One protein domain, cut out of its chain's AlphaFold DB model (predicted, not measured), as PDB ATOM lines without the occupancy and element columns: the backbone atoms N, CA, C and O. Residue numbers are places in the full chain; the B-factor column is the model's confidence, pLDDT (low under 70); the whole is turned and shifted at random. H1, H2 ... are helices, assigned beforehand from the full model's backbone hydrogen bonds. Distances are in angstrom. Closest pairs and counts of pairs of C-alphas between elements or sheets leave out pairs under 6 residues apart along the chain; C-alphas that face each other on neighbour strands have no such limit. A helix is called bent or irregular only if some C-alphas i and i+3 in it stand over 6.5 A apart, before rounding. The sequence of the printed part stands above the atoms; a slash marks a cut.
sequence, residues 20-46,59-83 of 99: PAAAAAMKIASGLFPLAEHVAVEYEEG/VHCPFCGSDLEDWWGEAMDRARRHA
ATOM      1  N   PRO A  20     210.025 193.719  92.537       94.62
ATOM      2  CA  PRO A  20     209.090 192.675  92.956       94.62
ATOM      3  C   PRO A  20     209.033 192.471  94.475       94.62
ATOM      4  O   PRO A  20     207.935 192.366  95.030       94.62
ATOM      5  N   ALA A  21     210.179 192.433  95.164       92.88
ATOM      6  CA  ALA A  21     210.217 192.263  96.613       92.88
ATOM      7  C   ALA A  21     209.620 193.472  97.346       92.88
ATOM      8  O   ALA A  21     208.870 193.291  98.307       92.88
ATOM      9  N   ALA A  22     209.881 194.690  96.869       92.88
ATOM     10  CA  ALA A  22     209.300 195.913  97.416       92.88
ATOM     11  C   ALA A  22     207.766 195.916  97.297       92.88
ATOM     12  O   ALA A  22     207.065 196.190  98.272       92.88
ATOM     13  N   ALA A  23     207.230 195.528  96.135       93.81
ATOM     14  CA  ALA A  23     205.788 195.417  95.925       93.81
ATOM     15  C   ALA A  23     205.145 194.347  96.829       93.81
ATOM     16  O   ALA A  23     204.062 194.557  97.382       93.81
ATOM     17  N   ALA A  24     205.818 193.207  97.017       94.00
ATOM     18  CA  ALA A  24     205.357 192.162  97.927       94.00
ATOM     19  C   ALA A  24     205.346 192.642  99.388       94.00
ATOM     20  O   ALA A  24     204.360 192.425 100.097       94.00
ATOM     21  N   ALA A  25     206.401 193.335  99.823       92.38
ATOM     22  CA  ALA A  25     206.494 193.912 101.161       92.38
ATOM     23  C   ALA A  25     205.387 194.945 101.411       92.38
ATOM     24  O   ALA A  25     204.725 194.885 102.445       92.38
ATOM     25  N   MET A  26     205.118 195.825 100.441       93.38
ATOM     26  CA  MET A  26     204.034 196.807 100.523       93.38
ATOM     27  C   MET A  26     202.670 196.127 100.687       93.38
ATOM     28  O   MET A  26     201.906 196.493 101.574       93.38
ATOM     29  N   LYS A  27     202.387 195.072  99.910       94.38
ATOM     30  CA  LYS A  27     201.137 194.306 100.039       94.38
ATOM     31  C   LYS A  27     200.977 193.683 101.428       94.38
ATOM     32  O   LYS A  27     199.878 193.699 101.983       94.38
ATOM     33  N   ILE A  28     202.055 193.129 101.985       94.44
ATOM     34  CA  ILE A  28     202.051 192.560 103.339       94.44
ATOM     35  C   ILE A  28     201.811 193.666 104.373       94.44
ATOM     36  O   ILE A  28     200.934 193.517 105.220       94.44
ATOM     37  N   ALA A  29     202.536 194.783 104.283       92.69
ATOM     38  CA  ALA A  29     202.413 195.904 105.211       92.69
ATOM     39  C   ALA A  29     200.999 196.502 105.205       92.69
ATOM     40  O   ALA A  29     200.405 196.657 106.268       92.69
ATOM     41  N   SER A  30     200.409 196.743 104.031       92.81
ATOM     42  CA  SER A  30     199.023 197.218 103.924       92.81
ATOM     43  C   SER A  30     198.011 196.235 104.522       92.81
ATOM     44  O   SER A  30     197.003 196.657 105.079       92.81
ATOM     45  N   GLY A  31     198.271 194.925 104.439       94.44
ATOM     46  CA  GLY A  31     197.431 193.909 105.076       94.44
ATOM     47  C   GLY A  31     197.573 193.859 106.601       94.44
ATOM     48  O   GLY A  31     196.588 193.634 107.299       94.44
ATOM     49  N   LEU A  32     198.784 194.077 107.124       94.00
ATOM     50  CA  LEU A  32     199.060 194.107 108.566       94.00
ATOM     51  C   LEU A  32     198.560 195.391 109.237       94.00
ATOM     52  O   LEU A  32     198.166 195.358 110.401       94.00
ATOM     53  N   PHE A  33     198.559 196.508 108.506       92.44
ATOM     54  CA  PHE A  33     198.201 197.831 109.014       92.44
ATOM     55  C   PHE A  33     197.038 198.441 108.212       92.44
ATOM     56  O   PHE A  33     197.217 199.451 107.535       92.44
ATOM     57  N   PRO A  34     195.820 197.873 108.301       91.81
ATOM     58  CA  PRO A  34     194.678 198.317 107.496       91.81
ATOM     59  C   PRO A  34     194.172 199.725 107.850       91.81
ATOM     60  O   PRO A  34     193.390 200.296 107.099       91.81
ATOM     61  N   LEU A  35     194.588 200.271 108.999       92.81
ATOM     62  CA  LEU A  35     194.238 201.619 109.457       92.81
ATOM     63  C   LEU A  35     195.319 202.663 109.135       92.81
ATOM     64  O   LEU A  35     195.160 203.823 109.503       92.81
ATOM     65  N   ALA A  36     196.427 202.267 108.501       91.56
ATOM     66  CA  ALA A  36     197.445 203.218 108.077       91.56
ATOM     67  C   ALA A  36     196.893 204.094 106.944       91.56
ATOM     68  O   ALA A  36     196.404 203.579 105.940       91.56
ATOM     69  N   GLU A  37     196.997 205.415 107.093       91.69
ATOM     70  CA  GLU A  37     196.571 206.371 106.062       91.69
ATOM     71  C   GLU A  37     197.435 206.261 104.800       91.69
ATOM     72  O   GLU A  37     196.934 206.349 103.678       91.69
ATOM     73  N   HIS A  38     198.736 206.017 104.981       91.50
ATOM     74  CA  HIS A  38     199.686 205.886 103.889       91.50
ATOM     75  C   HIS A  38     200.690 204.759 104.145       91.50
ATOM     76  O   HIS A  38     201.229 204.621 105.244       91.50
ATOM     77  N   VAL A  39     200.951 203.959 103.111       93.00
ATOM     78  CA  VAL A  39     201.972 202.905 103.101       93.00
ATOM     79  C   VAL A  39     202.765 203.050 101.807       93.00
ATOM     80  O   VAL A  39     202.196 202.931 100.723       93.00
ATOM     81  N   ALA A  40     204.066 203.300 101.926       92.56
ATOM     82  CA  ALA A  40     204.958 203.529 100.795       92.56
ATOM     83  C   ALA A  40     206.320 202.864 101.003       92.56
ATOM     84  O   ALA A  40     206.670 202.441 102.107       92.56
ATOM     85  N   VAL A  41     207.078 202.774  99.911       91.56
ATOM     86  CA  VAL A  41     208.481 202.363  99.913       91.56
ATOM     87  C   VAL A  41     209.311 203.573  99.511       91.56
ATOM     88  O   VAL A  41     209.135 204.107  98.417       91.56
ATOM     89  N   GLU A  42     210.207 203.989 100.399       90.12
ATOM     90  CA  GLU A  42     211.115 205.114 100.199       90.12
ATOM     91  C   GLU A  42     212.557 204.601 100.168       90.12
ATOM     92  O   GLU A  42     212.918 203.689 100.918       90.12
ATOM     93  N   TYR A  43     213.370 205.176  99.282       88.06
ATOM     94  CA  TYR A  43     214.789 204.864  99.155       88.06
ATOM     95  C   TYR A  43     215.598 206.131  99.377       88.06
ATOM     96  O   TYR A  43     215.328 207.163  98.766       88.06
ATOM     97  N   GLU A  44     216.614 206.017 100.217       86.25
ATOM     98  CA  GLU A  44     217.575 207.079 100.472       86.25
ATOM     99  C   GLU A  44     218.804 206.876  99.580       86.25
ATOM    100  O   GLU A  44     219.227 205.742  99.342       86.25
ATOM    101  N   GLU A  45     219.408 207.962  99.092       81.31
ATOM    102  CA  GLU A  45     220.609 207.890  98.240       81.31
ATOM    103  C   GLU A  45     221.830 207.303  98.976       81.31
ATOM    104  O   GLU A  45     222.796 206.861  98.350       81.31
ATOM    105  N   GLY A  46     221.793 207.271 100.309       82.88
ATOM    106  CA  GLY A  46     222.831 206.695 101.151       82.88
ATOM    107  C   GLY A  46     222.290 206.176 102.479       82.88
ATOM    108  O   GLY A  46     221.091 206.189 102.744       82.88
ATOM    109  N   VAL A  59     215.378 204.883 124.690       88.88
ATOM    110  CA  VAL A  59     216.032 203.894 123.821       88.88
ATOM    111  C   VAL A  59     216.344 202.622 124.593       88.88
ATOM    112  O   VAL A  59     217.176 202.602 125.490       88.88
ATOM    113  N   HIS A  60     215.724 201.519 124.175       91.06
ATOM    114  CA  HIS A  60     215.828 200.238 124.865       91.06
ATOM    115  C   HIS A  60     216.323 199.122 123.944       91.06
ATOM    116  O   HIS A  60     216.060 199.096 122.740       91.06
ATOM    117  N   CYS A  61     217.013 198.141 124.524       86.38
ATOM    118  CA  CYS A  61     217.416 196.942 123.800       86.38
ATOM    119  C   CYS A  61     216.193 196.058 123.481       86.38
ATOM    120  O   CYS A  61     215.553 195.576 124.419       86.38
ATOM    121  N   PRO A  62     215.921 195.706 122.209       84.38
ATOM    122  CA  PRO A  62     214.774 194.862 121.860       84.38
ATOM    123  C   PRO A  62     214.903 193.411 122.360       84.38
ATOM    124  O   PRO A  62     213.919 192.682 122.386       84.38
ATOM    125  N   PHE A  63     216.105 192.974 122.761       87.38
ATOM    126  CA  PHE A  63     216.342 191.609 123.248       87.38
ATOM    127  C   PHE A  63     216.231 191.458 124.767       87.38
ATOM    128  O   PHE A  63     215.838 190.396 125.238       87.38
ATOM    129  N   CYS A  64     216.640 192.469 125.540       94.00
ATOM    130  CA  CYS A  64     216.703 192.368 127.004       94.00
ATOM    131  C   CYS A  64     215.999 193.503 127.747       94.00
ATOM    132  O   CYS A  64     215.963 193.472 128.973       94.00
ATOM    133  N   GLY A  65     215.476 194.505 127.037       91.19
ATOM    134  CA  GLY A  65     214.774 195.644 127.628       91.19
ATOM    135  C   GLY A  65     215.660 196.590 128.436       91.19
ATOM    136  O   GLY A  65     215.135 197.474 129.095       91.19
ATOM    137  N   SER A  66     216.987 196.419 128.423       91.62
ATOM    138  CA  SER A  66     217.885 197.350 129.111       91.62
ATOM    139  C   SER A  66     217.841 198.718 128.445       91.62
ATOM    140  O   SER A  66     217.886 198.788 127.214       91.62
ATOM    141  N   ASP A  67     217.811 199.755 129.272       92.19
ATOM    142  CA  ASP A  67     218.002 201.141 128.866       92.19
ATOM    143  C   ASP A  67     219.407 201.332 128.266       92.19
ATOM    144  O   ASP A  67     220.400 200.784 128.765       92.19
ATOM    145  N   LEU A  68     219.464 202.018 127.129       91.81
ATOM    146  CA  LEU A  68     220.669 202.286 126.352       91.81
ATOM    147  C   LEU A  68     220.984 203.786 126.250       91.81
ATOM    148  O   LEU A  68     221.977 204.129 125.603       91.81
ATOM    149  N   GLU A  69     220.175 204.663 126.850       88.50
ATOM    150  CA  GLU A  69     220.279 206.122 126.718       88.50
ATOM    151  C   GLU A  69     221.692 206.643 127.005       88.50
ATOM    152  O   GLU A  69     222.230 207.413 126.206       88.50
ATOM    153  N   ASP A  70     222.333 206.123 128.058       89.06
ATOM    154  CA  ASP A  70     223.664 206.537 128.525       89.06
ATOM    155  C   ASP A  70     224.762 206.508 127.448       89.06
ATOM    156  O   ASP A  70     225.712 207.285 127.507       89.06
ATOM    157  N   TRP A  71     224.680 205.600 126.468       87.56
ATOM    158  CA  TRP A  71     225.714 205.444 125.433       87.56
ATOM    159  C   TRP A  71     225.187 205.587 124.003       87.56
ATOM    160  O   TRP A  71     225.981 205.631 123.054       87.56
ATOM    161  N   TRP A  72     223.866 205.651 123.823       87.19
ATOM    162  CA  TRP A  72     223.228 205.643 122.511       87.19
ATOM    163  C   TRP A  72     223.635 206.841 121.651       87.19
ATOM    164  O   TRP A  72     224.045 206.657 120.503       87.19
ATOM    165  N   GLY A  73     223.595 208.053 122.216       85.38
ATOM    166  CA  GLY A  73     223.933 209.282 121.492       85.38
ATOM    167  C   GLY A  73     225.341 209.237 120.897       85.38
ATOM    168  O   GLY A  73     225.524 209.424 119.695       85.38
ATOM    169  N   GLU A  74     226.340 208.863 121.700       87.31
ATOM    170  CA  GLU A  74     227.712 208.736 121.208       87.31
ATOM    171  C   GLU A  74     227.872 207.636 120.151       87.31
ATOM    172  O   GLU A  74     228.693 207.756 119.236       87.31
ATOM    173  N   ALA A  75     227.135 206.528 120.282       86.31
ATOM    174  CA  ALA A  75     227.175 205.450 119.304       86.31
ATOM    175  C   ALA A  75     226.613 205.896 117.950       86.31
ATOM    176  O   ALA A  75     227.236 205.609 116.926       86.31
ATOM    177  N   MET A  76     225.505 206.638 117.951       83.56
ATOM    178  CA  MET A  76     224.907 207.227 116.750       83.56
ATOM    179  C   MET A  76     225.848 208.245 116.100       83.56
ATOM    180  O   MET A  76     226.105 208.184 114.898       83.56
ATOM    181  N   ASP A  77     226.470 209.102 116.904       84.00
ATOM    182  CA  ASP A  77     227.470 210.068 116.460       84.00
ATOM    183  C   ASP A  77     228.691 209.408 115.805       84.00
ATOM    184  O   ASP A  77     229.162 209.833 114.742       84.00
ATOM    185  N   ARG A  78     229.221 208.342 116.421       85.56
ATOM    186  CA  ARG A  78     230.313 207.549 115.840       85.56
ATOM    187  C   ARG A  78     229.876 206.901 114.531       85.56
ATOM    188  O   ARG A  78     230.626 206.957 113.558       85.56
ATOM    189  N   ALA A  79     228.679 206.322 114.490       79.12
ATOM    190  CA  ALA A  79     228.151 205.680 113.295       79.12
ATOM    191  C   ALA A  79     227.987 206.684 112.143       79.12
ATOM    192  O   ALA A  79     228.402 206.388 111.027       79.12
ATOM    193  N   ARG A  80     227.498 207.899 112.417       75.44
ATOM    194  CA  ARG A  80     227.377 208.973 111.421       75.44
ATOM    195  C   ARG A  80     228.726 209.403 110.850       75.44
ATOM    196  O   ARG A  80     228.855 209.557 109.641       75.44
ATOM    197  N   ARG A  81     229.755 209.537 111.695       78.44
ATOM    198  CA  ARG A  81     231.127 209.860 111.250       78.44
ATOM    199  C   ARG A  81     231.774 208.744 110.427       78.44
ATOM    200  O   ARG A  81     232.624 209.017 109.585       78.44
ATOM    201  N   HIS A  82     231.380 207.497 110.670       66.19
ATOM    202  CA  HIS A  82     231.942 206.307 110.035       66.19
ATOM    203  C   HIS A  82     230.959 205.600 109.098       66.19
ATOM    204  O   HIS A  82     231.159 204.423 108.820       66.19
ATOM    205  N   ALA A  83     229.928 206.281 108.582       58.38
ATOM    206  CA  ALA A  83     228.856 205.659 107.794       58.38
ATOM    207  C   ALA A  83     229.355 204.899 106.542       58.38
ATOM    208  O   ALA A  83     228.652 204.042 106.021       58.38
TER     209      ALA A  83
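This is residues 20 to 46 and 59 to 83 of the 99 residues of an uncharacterized protein of Mesorhizobium huakuii (UniProt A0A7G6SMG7). Two helices, H1 and H2, stand at opposite sides of an empty middle. From the end of H1 the chain folds back past it and then runs away as an open arm to residue 46; a loop, residues 59 to 68, leads into H2. The printed part has 52 residues with two named helices, H1 then H2, and no named strand: all helix. It is extended, with a radius of gyration of the C-alphas of 16.6 A, and spans 38 by 30 by 19 A.

Find C-alpha 20 at (209.090, 192.675, 92.956); from there H1, residues 20 to 32, runs 18.6 A. H2, residues 69 to 81, runs 19.3 A to C-alpha 81 at (231.127, 209.860, 111.250). H2 is irregular: C-alphas 70 and 73 are 7.6 A apart.

H1 and H2 are apart. Every O i to N i+4 pair is within hydrogen-bond range in H1, and 7 of 9 in H2.

The farthest C-alphas, Pro 20 and Asp 70, are 40.9 A apart. Residues 47 to 58 are not printed; C-alphas 46 and 59 are 23.8 A apart across this cut. Look for pLDDT under 70 at residues 82 to 83.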